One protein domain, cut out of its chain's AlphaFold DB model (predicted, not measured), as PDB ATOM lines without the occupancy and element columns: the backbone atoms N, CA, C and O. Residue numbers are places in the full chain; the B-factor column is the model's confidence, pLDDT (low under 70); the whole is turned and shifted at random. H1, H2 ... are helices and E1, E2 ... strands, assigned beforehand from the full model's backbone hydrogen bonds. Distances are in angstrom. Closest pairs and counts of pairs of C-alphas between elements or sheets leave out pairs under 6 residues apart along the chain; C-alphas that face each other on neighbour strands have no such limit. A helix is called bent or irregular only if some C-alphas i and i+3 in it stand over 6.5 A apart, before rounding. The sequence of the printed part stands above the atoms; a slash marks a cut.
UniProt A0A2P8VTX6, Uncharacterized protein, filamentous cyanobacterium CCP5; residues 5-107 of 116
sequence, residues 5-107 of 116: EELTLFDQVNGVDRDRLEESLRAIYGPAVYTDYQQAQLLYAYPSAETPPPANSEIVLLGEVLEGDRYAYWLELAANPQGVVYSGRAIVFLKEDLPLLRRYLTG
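What this domain is: This is residues 5 to 107 of the 116 residues of an uncharacterized protein of filamentous cyanobacterium CCP5 (UniProt A0A2P8VTX6). A twisted sheet of five strands forms a slab, with the two arms of the bent helix H1 covering one face and the helix H2 running along part of the other face: three layers, helices on both faces of a sheet. The printed part has 103 residues, with two named helices and five named strands in the order E1 H1 E2 E3 E4 E5 H2. The sheet's order is E1 - E5 - E4 - E3 - E2, all antiparallel, and the class is mixed, helices and strands. The whole is compact, with a radius of gyration of the C-alphas of 13.8 A and spans of 39 by 33 by 19 A.

Where its parts are: E1, residues 5 to 10, begins at C-alpha 5 (-41.274, -53.359, 2.147). H1, residues 18 to 38, was assigned as one helix by its hydrogen bonds but is bent: C-alphas 28 and 31 are 9.1 A apart. Its arms are H1a, residues 18 to 28, 15.5 A long from C-alpha 18 (-44.880, -39.967, 13.610), and H1b, residues 31 to 38. E2 is residues 41 to 46, E3 residues 60 to 67, 23.2 A, E4 residues 71 to 79, 26.1 A, and E5 residues 85 to 94, 27.3 A. H2, residues 95 to 105, 15.5 A, ends at C-alpha 105 (-33.078, -56.290, 17.965); it is irregular, with C-alphas 96 and 99 7.1 A apart.

How they stand to each other: In the sheet E1 and E2 are edge strands. E1 and E5 are antiparallel at 174 degrees, with N 9 and O 88 2.9 A apart, within hydrogen-bond range. E2, E3, E4 and E5 form a meander, each strand the antiparallel neighbour of the one before. Within hydrogen-bond range are N 43 and O 65 of the hairpin E2 and E3, 2.8 A, N 64 and O 75 of the hairpin E3 and E4, 2.8 A, and N 76 and O 89 of the hairpin E4 and E5, 2.8 A. H1a is on the sheet at a height of 8.9 A, over E5 and slantwise to the strands, at 43 degrees to E5 on the local plane; its closest C-alpha to E5 is that of Leu 21, 6.6 A from Ala 90's. H1b, on the same face, touches H1a, their closest C-alphas, of Arg 26 and Tyr 34, being 5.1 A apart. H2 is on the opposite face at a height of 8.8 A, along the strands at 16 degrees to E4 on the local plane. Every O i to N i+4 pair is within hydrogen-bond range in H1a and H1b, and 5 of 7 in H2.

The domain as a whole: The C-alphas of Ala 32 and Asn 56, the two farthest apart, are 40.6 A apart. The printed part has no cut. The link from E2 to E3, residues 47 to 59, is long. The mean pLDDT of the printed part is 81.0; residue 5, residues 8 to 16 and residues 104 to 107 are under 70.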
ATOM      1  N   GLU A   5     -41.163 -54.608   2.895       65.31
ATOM      2  CA  GLU A   5     -41.274 -53.359   2.147       65.31
ATOM      3  C   GLU A   5     -40.839 -52.214   3.073       65.31
ATOM      4  O   GLU A   5     -41.346 -52.071   4.191       65.31
ATOM      5  N   GLU A   6     -39.835 -51.446   2.639       73.25
ATOM      6  CA  GLU A   6     -39.282 -50.308   3.381       73.25
ATOM      7  C   GLU A   6     -39.826 -48.998   2.809       73.25
ATOM      8  O   GLU A   6     -39.747 -48.740   1.606       73.25
ATOM      9  N   LEU A   7     -40.324 -48.142   3.702       70.88
ATOM     10  CA  LEU A   7     -40.598 -46.747   3.414       70.88
ATOM     11  C   LEU A   7     -39.695 -45.851   4.259       70.88
ATOM     12  O   LEU A   7     -39.807 -45.828   5.485       70.88
ATOM     13  N   THR A   8     -38.894 -45.027   3.591       67.44
ATOM     14  CA  THR A   8     -38.041 -44.043   4.256       67.44
ATOM     15  C   THR A   8     -38.452 -42.623   3.872       67.44
ATOM     16  O   THR A   8     -38.548 -42.284   2.692       67.44
ATOM     17  N   LEU A   9     -38.693 -41.785   4.881       62.50
ATOM     18  CA  LEU A   9     -39.017 -40.368   4.744       62.50
ATOM     19  C   LEU A   9     -37.856 -39.528   5.285       62.50
ATOM     20  O   LEU A   9     -37.486 -39.620   6.457       62.50
ATOM     21  N   PHE A  10     -37.320 -38.658   4.432       55.88
ATOM     22  CA  PHE A  10     -36.313 -37.667   4.799       55.88
ATOM     23  C   PHE A  10     -36.873 -36.267   4.549       55.88
ATOM     24  O   PHE A  10     -37.132 -35.900   3.405       55.88
ATOM     25  N   ASP A  11     -37.048 -35.479   5.607       59.38
ATOM     26  CA  ASP A  11     -37.450 -34.074   5.499       59.38
ATOM     27  C   ASP A  11     -36.746 -33.258   6.591       59.38
ATOM     28  O   ASP A  11     -37.252 -33.066   7.694       59.38
ATOM     29  N   GLN A  12     -35.541 -32.781   6.271       51.75
ATOM     30  CA  GLN A  12     -34.710 -31.987   7.182       51.75
ATOM     31  C   GLN A  12     -35.228 -30.543   7.361       51.75
ATOM     32  O   GLN A  12     -34.718 -29.812   8.206       51.75
ATOM     33  N   VAL A  13     -36.208 -30.109   6.555       52.19
ATOM     34  CA  VAL A  13     -36.721 -28.728   6.548       52.19
ATOM     35  C   VAL A  13     -37.988 -28.605   7.393       52.19
ATOM     36  O   VAL A  13     -38.113 -27.650   8.155       52.19
ATOM     37  N   ASN A  14     -38.908 -29.566   7.283       53.41
ATOM     38  CA  ASN A  14     -40.169 -29.578   8.030       53.41
ATOM     39  C   ASN A  14     -40.144 -30.522   9.242       53.41
ATOM     40  O   ASN A  14     -41.037 -30.444  10.083       53.41
ATOM     41  N   GLY A  15     -39.141 -31.400   9.327       55.69
ATOM     42  CA  GLY A  15     -39.146 -32.535  10.240       55.69
ATOM     43  C   GLY A  15     -40.035 -33.668   9.722       55.69
ATOM     44  O   GLY A  15     -40.963 -33.477   8.926       55.69
ATOM     45  N   VAL A  16     -39.743 -34.881  10.177       63.84
ATOM     46  CA  VAL A  16     -40.629 -36.035  10.009       63.84
ATOM     47  C   VAL A  16     -41.178 -36.350  11.385       63.84
ATOM     48  O   VAL A  16     -40.417 -36.718  12.266       63.84
ATOM     49  N   ASP A  17     -42.481 -36.180  11.575       71.75
ATOM     50  CA  ASP A  17     -43.150 -36.631  12.794       71.75
ATOM     51  C   ASP A  17     -43.877 -37.960  12.539       71.75
ATOM     52  O   ASP A  17     -44.127 -38.345  11.388       71.75
ATOM     53  N   ARG A  18     -44.201 -38.672  13.616       78.31
ATOM     54  CA  ARG A  18     -44.880 -39.967  13.610       78.31
ATOM     55  C   ARG A  18     -46.168 -39.931  12.789       78.31
ATOM     56  O   ARG A  18     -46.362 -40.813  11.956       78.31
ATOM     57  N   ASP A  19     -46.963 -38.869  12.913       82.06
ATOM     58  CA  ASP A  19     -48.211 -38.702  12.152       82.06
ATOM     59  C   ASP A  19     -47.985 -38.779  10.627       82.06
ATOM     60  O   ASP A  19     -48.778 -39.353   9.877       82.06
ATOM     61  N   ARG A  20     -46.862 -38.234  10.139       80.81
ATOM     62  CA  ARG A  20     -46.512 -38.245   8.708       80.81
ATOM     63  C   ARG A  20     -46.105 -39.634   8.217       80.81
ATOM     64  O   ARG A  20     -46.395 -39.992   7.072       80.81
ATOM     65  N   LEU A  21     -45.428 -40.405   9.063       81.81
ATOM     66  CA  LEU A  21     -45.097 -41.804   8.790       81.81
ATOM     67  C   LEU A  21     -46.357 -42.669   8.736       81.81
ATOM     68  O   LEU A  21     -46.503 -43.479   7.822       81.81
ATOM     69  N   GLU A  22     -47.285 -42.461   9.666       84.88
ATOM     70  CA  GLU A  22     -48.557 -43.182   9.716       84.88
ATOM     71  C   GLU A  22     -49.448 -42.865   8.508       84.88
ATOM     72  O   GLU A  22     -50.004 -43.775   7.889       84.88
ATOM     73  N   GLU A  23     -49.517 -41.597   8.094       83.69
ATOM     74  CA  GLU A  23     -50.239 -41.227   6.873       83.69
ATOM     75  C   GLU A  23     -49.583 -41.839   5.624       83.69
ATOM     76  O   GLU A  23     -50.274 -42.292   4.709       83.69
ATOM     77  N   SER A  24     -48.251 -41.944   5.600       82.50
ATOM     78  CA  SER A  24     -47.536 -42.600   4.499       82.50
ATOM     79  C   SER A  24     -47.815 -44.103   4.447       82.50
ATOM     80  O   SER A  24     -48.029 -44.643   3.359       82.50
ATOM     81  N   LEU A  25     -47.908 -44.774   5.603       83.06
ATOM     82  CA  LEU A  25     -48.339 -46.173   5.682       83.06
ATOM     83  C   LEU A  25     -49.725 -46.358   5.053       83.06
ATOM     84  O   LEU A  25     -49.925 -47.267   4.244       83.06
ATOM     85  N   ARG A  26     -50.672 -45.471   5.378       86.75
ATOM     86  CA  ARG A  26     -52.022 -45.494   4.805       86.75
ATOM     87  C   ARG A  26     -52.023 -45.256   3.298       86.75
ATOM     88  O   ARG A  26     -52.730 -45.964   2.578       86.75
ATOM     89  N   ALA A  27     -51.275 -44.260   2.832       83.81
ATOM     90  CA  ALA A  27     -51.243 -43.867   1.429       83.81
ATOM     91  C   ALA A  27     -50.619 -44.945   0.527       83.81
ATOM     92  O   ALA A  27     -51.063 -45.114  -0.607       83.81
ATOM     93  N   ILE A  28     -49.616 -45.676   1.026       83.62
ATOM     94  CA  ILE A  28     -48.810 -46.602   0.218       83.62
ATOM     95  C   ILE A  28     -49.290 -48.045   0.331       83.62
ATOM     96  O   ILE A  28     -49.449 -48.711  -0.690       83.62
ATOM     97  N   TYR A  29     -49.603 -48.515   1.539       83.00
ATOM     98  CA  TYR A  29     -50.037 -49.900   1.763       83.00
ATOM     99  C   TYR A  29     -51.563 -50.064   1.798       83.00
ATOM    100  O   TYR A  29     -52.090 -51.180   1.843       83.00
ATOM    101  N   GLY A  30     -52.295 -48.951   1.751       88.06
ATOM    102  CA  GLY A  30     -53.747 -48.933   1.685       88.06
ATOM    103  C   GLY A  30     -54.447 -49.194   3.027       88.06
ATOM    104  O   GLY A  30     -53.827 -49.466   4.061       88.06
ATOM    105  N   PRO A  31     -55.791 -49.128   3.032       89.56
ATOM    106  CA  PRO A  31     -56.585 -49.108   4.260       89.56
ATOM    107  C   PRO A  31     -56.488 -50.404   5.071       89.56
ATOM    108  O   PRO A  31     -56.540 -50.356   6.291       89.56
ATOM    109  N   ALA A  32     -56.315 -51.560   4.424       89.38
ATOM    110  CA  ALA A  32     -56.283 -52.844   5.121       89.38
ATOM    111  C   ALA A  32     -55.013 -53.035   5.971       89.38
ATOM    112  O   ALA A  32     -55.085 -53.647   7.034       89.38
ATOM    113  N   VAL A  33     -53.864 -52.537   5.501       89.62
ATOM    114  CA  VAL A  33     -52.607 -52.552   6.268       89.62
ATOM    115  C   VAL A  33     -52.641 -51.474   7.344       89.62
ATOM    116  O   VAL A  33     -52.215 -51.726   8.465       89.62
ATOM    117  N   TYR A  34     -53.212 -50.305   7.045       91.94
ATOM    118  CA  TYR A  34     -53.368 -49.242   8.036       91.94
ATOM    119  C   TYR A  34     -54.288 -49.641   9.200       91.94
ATOM    120  O   TYR A  34     -53.966 -49.381  10.353       91.94
ATOM    121  N   THR A  35     -55.413 -50.315   8.936       94.19
ATOM    122  CA  THR A  35     -56.293 -50.822  10.003       94.19
ATOM    123  C   THR A  35     -55.601 -51.870  10.875       94.19
ATOM    124  O   THR A  35     -55.749 -51.815  12.091       94.19
ATOM    125  N   ASP A  36     -54.831 -52.786  10.276       94.88
ATOM    126  CA  ASP A  36     -54.046 -53.786  11.020       94.88
ATOM    127  C   ASP A  36     -52.990 -53.107  11.913       94.88
ATOM    128  O   ASP A  36     -52.888 -53.428  13.093       94.88
ATOM    129  N   TYR A  37     -52.311 -52.080  11.394       93.88
ATOM    130  CA  TYR A  37     -51.363 -51.252  12.142       93.88
ATOM    131  C   TYR A  37     -52.007 -50.535  13.336       93.88
ATOM    132  O   TYR A  37     -51.484 -50.577  14.444       93.88
ATOM    133  N   GLN A  38     -53.168 -49.905  13.139       94.12
ATOM    134  CA  GLN A  38     -53.878 -49.182  14.202       94.12
ATOM    135  C   GLN A  38     -54.348 -50.098  15.346       94.12
ATOM    136  O   GLN A  38     -54.603 -49.626  16.452       94.12
ATOM    137  N   GLN A  39     -54.487 -51.398  15.081       95.00
ATOM    138  CA  GLN A  39     -54.851 -52.416  16.070       95.00
ATOM    139  C   GLN A  39     -53.635 -53.181  16.613       95.00
ATOM    140  O   GLN A  39     -53.797 -54.050  17.474       95.00
ATOM    141  N   ALA A  40     -52.432 -52.875  16.118       95.00
ATOM    142  CA  ALA A  40     -51.216 -53.578  16.475       95.00
ATOM    143  C   ALA A  40     -50.795 -53.286  17.920       95.00
ATOM    144  O   ALA A  40     -50.930 -52.175  18.435       95.00
ATOM    145  N   GLN A  41     -50.255 -54.303  18.583       94.44
ATOM    146  CA  GLN A  41     -49.792 -54.204  19.963       94.44
ATOM    147  C   GLN A  41     -48.308 -53.857  19.997       94.44
ATOM    148  O   GLN A  41     -47.508 -54.503  19.322       94.44
ATOM    149  N   LEU A  42     -47.932 -52.866  20.809       92.19
ATOM    150  CA  LEU A  42     -46.528 -52.538  21.039       92.19
ATOM    151  C   LEU A  42     -45.827 -53.727  21.701       92.19
ATOM    152  O   LEU A  42     -46.187 -54.145  22.800       92.19
ATOM    153  N   LEU A  43     -44.805 -54.248  21.034       89.19
ATOM    154  CA  LEU A  43     -44.004 -55.356  21.539       89.19
ATOM    155  C   LEU A  43     -42.696 -54.907  22.152       89.19
ATOM    156  O   LEU A  43     -42.204 -55.525  23.094       89.19
ATOM    157  N   TYR A  44     -42.090 -53.902  21.537       86.31
ATOM    158  CA  TYR A  44     -40.760 -53.459  21.880       86.31
ATOM    159  C   TYR A  44     -40.595 -52.004  21.476       86.31
ATOM    160  O   TYR A  44     -41.045 -51.603  20.404       86.31
ATOM    161  N   ALA A  45     -39.942 -51.230  22.331       89.31
ATOM    162  CA  ALA A  45     -39.585 -49.854  22.053       89.31
ATOM    163  C   ALA A  45     -38.144 -49.608  22.499       89.31
ATOM    164  O   ALA A  45     -37.697 -50.166  23.506       89.31
ATOM    165  N   TYR A  46     -37.431 -48.770  21.758       86.44
ATOM    166  CA  TYR A  46     -36.099 -48.306  22.117       86.44
ATOM    167  C   TYR A  46     -35.968 -46.792  21.865       86.44
ATOM    168  O   TYR A  46     -36.670 -46.253  21.010       86.44
ATOM    169  N   PRO A  47     -35.100 -46.090  22.611       81.88
ATOM    170  CA  PRO A  47     -34.246 -46.622  23.665       81.88
ATOM    171  C   PRO A  47     -35.051 -47.091  24.883       81.88
ATOM    172  O   PRO A  47     -36.091 -46.534  25.223       81.88
ATOM    173  N   SER A  48     -34.554 -48.128  25.551       79.38
ATOM    174  CA  SER A  48     -35.118 -48.666  26.793       79.38
ATOM    175  C   SER A  48     -33.993 -48.986  27.775       79.38
ATOM    176  O   SER A  48     -32.815 -48.903  27.430       79.38
ATOM    177  N   ALA A  49     -34.324 -49.362  29.013       73.56
ATOM    178  CA  ALA A  49     -33.303 -49.777  29.979       73.56
ATOM    179  C   ALA A  49     -32.472 -50.977  29.477       73.56
ATOM    180  O   ALA A  49     -31.289 -51.081  29.789       73.56
ATOM    181  N   GLU A  50     -33.085 -51.858  28.683       70.38
ATOM    182  CA  GLU A  50     -32.445 -53.043  28.101       70.38
ATOM    183  C   GLU A  50     -31.654 -52.715  26.827       70.38
ATOM    184  O   GLU A  50     -30.795 -53.485  26.400       70.38
ATOM    185  N   THR A  51     -31.926 -51.570  26.200       71.25
ATOM    186  CA  THR A  51     -31.266 -51.125  24.967       71.25
ATOM    187  C   THR A  51     -31.070 -49.616  25.035       71.25
ATOM    188  O   THR A  51     -31.846 -48.845  24.459       71.25
ATOM    189  N   PRO A  52     -30.076 -49.177  25.831       72.62
ATOM    190  CA  PRO A  52     -29.796 -47.766  26.008       72.62
ATOM    191  C   PRO A  52     -29.255 -47.173  24.703       72.62
ATOM    192  O   PRO A  52     -28.609 -47.877  23.920       72.62
ATOM    193  N   PRO A  53     -29.467 -45.867  24.471       73.31
ATOM    194  CA  PRO A  53     -28.889 -45.213  23.313       73.31
ATOM    195  C   PRO A  53     -27.353 -45.226  23.433       73.31
ATOM    196  O   PRO A  53     -26.818 -45.242  24.551       73.31
ATOM    197  N   PRO A  54     -26.615 -45.193  22.312       73.69
ATOM    198  CA  PRO A  54     -25.160 -45.146  22.351       73.69
ATOM    199  C   PRO A  54     -24.677 -43.904  23.111       73.69
ATOM    200  O   PRO A  54     -25.175 -42.794  22.900       73.69
ATOM    201  N   ALA A  55     -23.683 -44.078  23.985       70.94
ATOM    202  CA  ALA A  55     -23.091 -42.962  24.713       70.94
ATOM    203  C   ALA A  55     -22.461 -41.961  23.726       70.94
ATOM    204  O   ALA A  55     -21.677 -42.354  22.864       70.94
ATOM    205  N   ASN A  56     -22.780 -40.672  23.882       71.44
ATOM    206  CA  ASN A  56     -22.321 -39.565  23.027       71.44
ATOM    207  C   ASN A  56     -22.828 -39.596  21.576       71.44
ATOM    208  O   ASN A  56     -22.213 -38.984  20.705       71.44
ATOM    209  N   SER A  57     -23.935 -40.288  21.301       77.00
ATOM    210  CA  SER A  57     -24.550 -40.221  19.978       77.00
ATOM    211  C   SER A  57     -25.138 -38.830  19.717       77.00
ATOM    212  O   SER A  57     -25.946 -38.332  20.501       77.00
ATOM    213  N   GLU A  58     -24.788 -38.228  18.580       81.12
ATOM    214  CA  GLU A  58     -25.456 -37.026  18.050       81.12
ATOM    215  C   GLU A  58     -26.856 -37.345  17.494       81.12
ATOM    216  O   GLU A  58     -27.589 -36.455  17.066       81.12
ATOM    217  N   ILE A  59     -27.227 -38.629  17.507       81.06
ATOM    218  CA  ILE A  59     -28.480 -39.164  16.992       81.06
ATOM    219  C   ILE A  59     -29.110 -40.074  18.043       81.06
ATOM    220  O   ILE A  59     -28.513 -41.059  18.479       81.06
ATOM    221  N   VAL A  60     -30.345 -39.781  18.416       84.44
ATOM    222  CA  VAL A  60     -31.185 -40.644  19.240       84.44
ATOM    223  C   VAL A  60     -32.186 -41.325  18.318       84.44
ATOM    224  O   VAL A  60     -32.997 -40.654  17.682       84.44
ATOM    225  N   LEU A  61     -32.118 -42.651  18.230       86.06
ATOM    226  CA  LEU A  61     -33.096 -43.444  17.487       86.06
ATOM    227  C   LEU A  61     -34.241 -43.820  18.420       86.06
ATOM    228  O   LEU A  61     -34.003 -44.471  19.433       86.06
ATOM    229  N   LEU A  62     -35.454 -43.404  18.075       87.62
ATOM    230  CA  LEU A  62     -36.689 -43.745  18.770       87.62
ATOM    231  C   LEU A  62     -37.439 -44.749  17.902       87.62
ATOM    232  O   LEU A  62     -37.974 -44.374  16.860       87.62
ATOM    233  N   GLY A  63     -37.442 -46.016  18.294       89.25
ATOM    234  CA  GLY A  63     -38.062 -47.076  17.514       89.25
ATOM    235  C   GLY A  63     -39.134 -47.830  18.275       89.25
ATOM    236  O   GLY A  63     -39.010 -48.070  19.471       89.25
ATOM    237  N   GLU A  64     -40.169 -48.242  17.553       91.50
ATOM    238  CA  GLU A  64     -41.281 -49.042  18.047       91.50
ATOM    239  C   GLU A  64     -41.536 -50.208  17.101       91.50
ATOM    240  O   GLU A  64     -41.664 -50.032  15.889       91.50
ATOM    241  N   VAL A  65     -41.638 -51.404  17.673       90.56
ATOM    242  CA  VAL A  65     -42.038 -52.618  16.970       90.56
ATOM    243  C   VAL A  65     -43.407 -53.037  17.458       90.56
ATOM    244  O   VAL A  65     -43.607 -53.261  18.655       90.56
ATOM    245  N   LEU A  66     -44.338 -53.169  16.522       93.25
ATOM    246  CA  LEU A  66     -45.723 -53.515  16.788       93.25
ATOM    247  C   LEU A  66     -46.108 -54.812  16.076       93.25
ATOM    248  O   LEU A  66     -45.655 -55.095  14.967       93.25
ATOM    249  N   GLU A  67     -46.972 -55.591  16.717       94.31
ATOM    250  CA  GLU A  67     -47.540 -56.827  16.179       94.31
ATOM    251  C   GLU A  67     -49.016 -56.637  15.860       94.31
ATOM    252  O   GLU A  67     -49.832 -56.464  16.766       94.31
ATOM    253  N   GLY A  68     -49.346 -56.668  14.571       94.25
ATOM    254  CA  GLY A  68     -50.716 -56.707  14.075       94.25
ATOM    255  C   GLY A  68     -51.277 -58.128  14.015       94.25
ATOM    256  O   GLY A  68     -50.681 -59.111  14.483       94.25
ATOM    257  N   ASP A  69     -52.456 -58.260  13.411       93.62
ATOM    258  CA  ASP A  69     -53.066 -59.566  13.178       93.62
ATOM    259  C   ASP A  69     -52.342 -60.300  12.044       93.62
ATOM    260  O   ASP A  69     -52.004 -61.479  12.182       93.62
ATOM    261  N   ARG A  70     -52.023 -59.577  10.961       90.62
ATOM    262  CA  ARG A  70     -51.407 -60.134   9.744       90.62
ATOM    263  C   ARG A  70     -49.969 -59.689   9.520       90.62
ATOM    264  O   ARG A  70     -49.171 -60.467   8.990       90.62
ATOM    265  N   TYR A  71     -49.637 -58.466   9.915       92.50
ATOM    266  CA  TYR A  71     -48.317 -57.887   9.701       92.50
ATOM    267  C   TYR A  71     -47.646 -57.533  11.025       92.50
ATOM    268  O   TYR A  71     -48.269 -57.487  12.084       92.50
ATOM    269  N   ALA A  72     -46.346 -57.289  10.957       91.62
ATOM    270  CA  ALA A  72     -45.622 -56.577  11.990       91.62
ATOM    271  C   ALA A  72     -45.091 -55.264  11.420       91.62
ATOM    272  O   ALA A  72     -44.887 -55.125  10.212       91.62
ATOM    273  N   TYR A  73     -44.867 -54.307  12.307       91.69
ATOM    274  CA  TYR A  73     -44.516 -52.943  11.951       91.69
ATOM    275  C   TYR A  73     -43.302 -52.519  12.746       91.69
ATOM    276  O   TYR A  73     -43.232 -52.783  13.943       91.69
ATOM    277  N   TRP A  74     -42.370 -51.839  12.094       90.56
ATOM    278  CA  TRP A  74     -41.275 -51.161  12.768       90.56
ATOM    279  C   TRP A  74     -41.262 -49.709  12.325       90.56
ATOM    280  O   TRP A  74     -41.011 -49.426  11.154       90.56
ATOM    281  N   LEU A  75     -41.554 -48.806  13.254       89.88
ATOM    282  CA  LEU A  75     -41.365 -47.377  13.056       89.88
ATOM    283  C   LEU A  75     -40.096 -46.951  13.769       89.88
ATOM    284  O   LEU A  75     -39.872 -47.346  14.907       89.88
ATOM    285  N   GLU A  76     -39.274 -46.149  13.110       88.62
ATOM    286  CA  GLU A  76     -38.076 -45.565  13.695       88.62
ATOM    287  C   GLU A  76     -37.978 -44.090  13.322       88.62
ATOM    288  O   GLU A  76     -38.110 -43.719  12.158       88.62
ATOM    289  N   LEU A  77     -37.716 -43.252  14.316       89.12
ATOM    290  CA  LEU A  77     -37.457 -41.829  14.177       89.12
ATOM    291  C   LEU A  77     -36.013 -41.552  14.581       89.12
ATOM    292  O   LEU A  77     -35.563 -42.005  15.632       89.12
ATOM    293  N   ALA A  78     -35.297 -40.768  13.782       86.31
ATOM    294  CA  ALA A  78     -33.988 -40.257  14.158       86.31
ATOM    295  C   ALA A  78     -34.134 -38.811  14.631       86.31
ATOM    296  O   ALA A  78     -34.533 -37.922  13.870       86.31
ATOM    297  N   ALA A  79     -33.818 -38.595  15.902       84.50
ATOM    298  CA  ALA A  79     -33.839 -37.298  16.549       84.50
ATOM    299  C   ALA A  79     -32.428 -36.847  16.925       84.50
ATOM    300  O   ALA A  79     -31.520 -37.661  17.086       84.50
ATOM    301  N   ASN A  80     -32.223 -35.545  17.078       84.12
ATOM    302  CA  ASN A  80     -31.029 -35.031  17.749       84.12
ATOM    303  C   ASN A  80     -31.189 -35.132  19.287       84.12
ATOM    304  O   ASN A  80     -32.287 -35.419  19.776       84.12
ATOM    305  N   PRO A  81     -30.141 -34.860  20.088       79.69
ATOM    306  CA  PRO A  81     -30.230 -34.915  21.549       79.69
ATOM    307  C   PRO A  81     -31.215 -33.907  22.161       79.69
ATOM    308  O   PRO A  81     -31.575 -34.028  23.328       79.69
ATOM    309  N   GLN A  82     -31.649 -32.903  21.391       80.25
ATOM    310  CA  GLN A  82     -32.662 -31.922  21.782       80.25
ATOM    311  C   GLN A  82     -34.097 -32.390  21.472       80.25
ATOM    312  O   GLN A  82     -35.042 -31.668  21.779       80.25
ATOM    313  N   GLY A  83     -34.270 -33.581  20.884       77.19
ATOM    314  CA  GLY A  83     -35.568 -34.174  20.557       77.19
ATOM    315  C   GLY A  83     -36.146 -33.753  19.204       77.19
ATOM    316  O   GLY A  83     -37.290 -34.081  18.907       77.19
ATOM    317  N   VAL A  84     -35.384 -33.042  18.368       81.62
ATOM    318  CA  VAL A  84     -35.831 -32.659  17.020       81.62
ATOM    319  C   VAL A  84     -35.660 -33.844  16.081       81.62
ATOM    320  O   VAL A  84     -34.530 -34.263  15.823       81.62
ATOM    321  N   VAL A  85     -36.775 -34.349  15.554       81.56
ATOM    322  CA  VAL A  85     -36.803 -35.448  14.585       81.56
ATOM    323  C   VAL A  85     -36.553 -34.919  13.173       81.56
ATOM    324  O   VAL A  85     -37.254 -34.024  12.704       81.56
ATOM    325  N   TYR A  86     -35.563 -35.477  12.479       80.56
ATOM    326  CA  TYR A  86     -35.177 -35.047  11.125       80.56
ATOM    327  C   TYR A  86     -35.364 -36.138  10.063       80.56
ATOM    328  O   TYR A  86     -35.375 -35.842   8.866       80.56
ATOM    329  N   SER A  87     -35.537 -37.394  10.474       81.06
ATOM    330  CA  SER A  87     -35.886 -38.484   9.566       81.06
ATOM    331  C   SER A  87     -36.725 -39.540  10.258       81.06
ATOM    332  O   SER A  87     -36.621 -39.734  11.469       81.06
ATOM    333  N   GLY A  88     -37.510 -40.255   9.462       84.25
ATOM    334  CA  GLY A  88     -38.348 -41.333   9.943       84.25
ATOM    335  C   GLY A  88     -38.447 -42.462   8.928       84.25
ATOM    336  O   GLY A  88     -38.402 -42.242   7.717       84.25
ATOM    337  N   ARG A  89     -38.595 -43.684   9.422       86.00
ATOM    338  CA  ARG A  89     -38.756 -44.885   8.610       86.00
ATOM    339  C   ARG A  89     -39.873 -45.750   9.166       86.00
ATOM    340  O   ARG A  89     -40.026 -45.862  10.377       86.00
ATOM    341  N   ALA A  90     -40.630 -46.367   8.266       86.62
ATOM    342  CA  ALA A  90     -41.601 -47.398   8.588       86.62
ATOM    343  C   ALA A  90     -41.337 -48.629   7.722       86.62
ATOM    344  O   ALA A  90     -41.173 -48.526   6.505       86.62
ATOM    345  N   ILE A  91     -41.310 -49.797   8.351       86.88
ATOM    346  CA  ILE A  91     -41.124 -51.075   7.671       86.88
ATOM    347  C   ILE A  91     -42.294 -51.978   8.021       86.88
ATOM    348  O   ILE A  91     -42.666 -52.098   9.192       86.88
ATOM    349  N   VAL A  92     -42.858 -52.606   6.993       87.81
ATOM    350  CA  VAL A  92     -43.927 -53.595   7.129       87.81
ATOM    351  C   VAL A  92     -43.344 -54.976   6.856       87.81
ATOM    352  O   VAL A  92     -42.666 -55.200   5.851       87.81
ATOM    353  N   PHE A  93     -43.615 -55.903   7.768       84.88
ATOM    354  CA  PHE A  93     -43.155 -57.288   7.727       84.88
ATOM    355  C   PHE A  93     -44.348 -58.232   7.741       84.88
ATOM    356  O   PHE A  93     -45.392 -57.922   8.320       84.88
ATOM    357  N   LEU A  94     -44.172 -59.441   7.210       86.62
ATOM    358  CA  LEU A  94     -45.078 -60.532   7.553       86.62
ATOM    359  C   LEU A  94     -44.924 -60.871   9.039       86.62
ATOM    360  O   LEU A  94     -43.811 -60.959   9.556       86.62
ATOM    361  N   LYS A  95     -46.042 -61.106   9.729       86.94
ATOM    362  CA  LYS A  95     -46.039 -61.447  11.159       86.94
ATOM    363  C   LYS A  95     -45.177 -62.670  11.489       86.94
ATOM    364  O   LYS A  95     -44.566 -62.724  12.552       86.94
ATOM    365  N   GLU A  96     -45.092 -63.639  10.580       85.75
ATOM    366  CA  GLU A  96     -44.269 -64.844  10.753       85.75
ATOM    367  C   GLU A  96     -42.763 -64.552  10.875       85.75
ATOM    368  O   GLU A  96     -42.044 -65.329  11.501       85.75
ATOM    369  N   ASP A  97     -42.295 -63.412  10.354       84.75
ATOM    370  CA  ASP A  97     -40.895 -62.986  10.431       84.75
ATOM    371  C   ASP A  97     -40.563 -62.263  11.754       84.75
ATOM    372  O   ASP A  97     -39.395 -62.006  12.068       84.75
ATOM    373  N   LEU A  98     -41.567 -61.969  12.584       81.50
ATOM    374  CA  LEU A  98     -41.404 -61.243  13.844       81.50
ATOM    375  C   LEU A  98     -40.434 -61.911  14.845       81.50
ATOM    376  O   LEU A  98     -39.644 -61.190  15.464       81.50
ATOM    377  N   PRO A  99     -40.402 -63.251  15.019       80.62
ATOM    378  CA  PRO A  99     -39.413 -63.893  15.887       80.62
ATOM    379  C   PRO A  99     -37.969 -63.657  15.422       80.62
ATOM    380  O   PRO A  99     -37.064 -63.533  16.250       80.62
ATOM    381  N   LEU A 100     -37.745 -63.565  14.106       77.44
ATOM    382  CA  LEU A 100     -36.430 -63.286  13.538       77.44
ATOM    383  C   LEU A 100     -36.020 -61.828  13.797       77.44
ATOM    384  O   LEU A 100     -34.889 -61.592  14.223       77.44
ATOM    385  N   LEU A 101     -36.951 -60.879  13.635       73.56
ATOM    386  CA  LEU A 101     -36.743 -59.464  13.968       73.56
ATOM    387  C   LEU A 101     -36.445 -59.262  15.462       73.56
ATOM    388  O   LEU A 101     -35.497 -58.568  15.817       73.56
ATOM    389  N   ARG A 102     -37.189 -59.920  16.359       70.50
ATOM    390  CA  ARG A 102     -36.934 -59.840  17.810       70.50
ATOM    391  C   ARG A 102     -35.531 -60.315  18.171       70.50
ATOM    392  O   ARG A 102     -34.844 -59.657  18.951       70.50
ATOM    393  N   ARG A 103     -35.087 -61.438  17.594       72.38
ATOM    394  CA  ARG A 103     -33.738 -61.975  17.834       72.38
ATOM    395  C   ARG A 103     -32.650 -61.034  17.320       72.38
ATOM    396  O   ARG A 103     -31.561 -60.997  17.879       72.38
ATOM    397  N   TYR A 104     -32.949 -60.287  16.263       67.75
ATOM    398  CA  TYR A 104     -32.060 -59.267  15.731       67.75
ATOM    399  C   TYR A 104     -31.934 -58.066  16.682       67.75
ATOM    400  O   TYR A 104     -30.827 -57.720  17.085       67.75
ATOM    401  N   LEU A 105     -33.058 -57.488  17.111       66.38
ATOM    402  CA  LEU A 105     -33.078 -56.290  17.965       66.38
ATOM    403  C   LEU A 105     -32.479 -56.525  19.354       66.38
ATOM    404  O   LEU A 105     -31.847 -55.645  19.921       66.38
ATOM    405  N   THR A 106     -32.626 -57.736  19.885       62.78
ATOM    406  CA  THR A 106     -32.016 -58.140  21.163       62.78
ATOM    407  C   THR A 106     -30.531 -58.505  21.043       62.78
ATOM    408  O   THR A 106     -29.873 -58.710  22.061       62.78
ATOM    409  N   GLY A 107     -29.989 -58.592  19.821       56.69
ATOM    410  CA  GLY A 107     -28.607 -58.993  19.545       56.69
ATOM    411  C   GLY A 107     -27.714 -57.928  18.896       56.69
ATOM    412  O   GLY A 107     -26.502 -58.137  18.842       56.69
TER     413      GLY A 107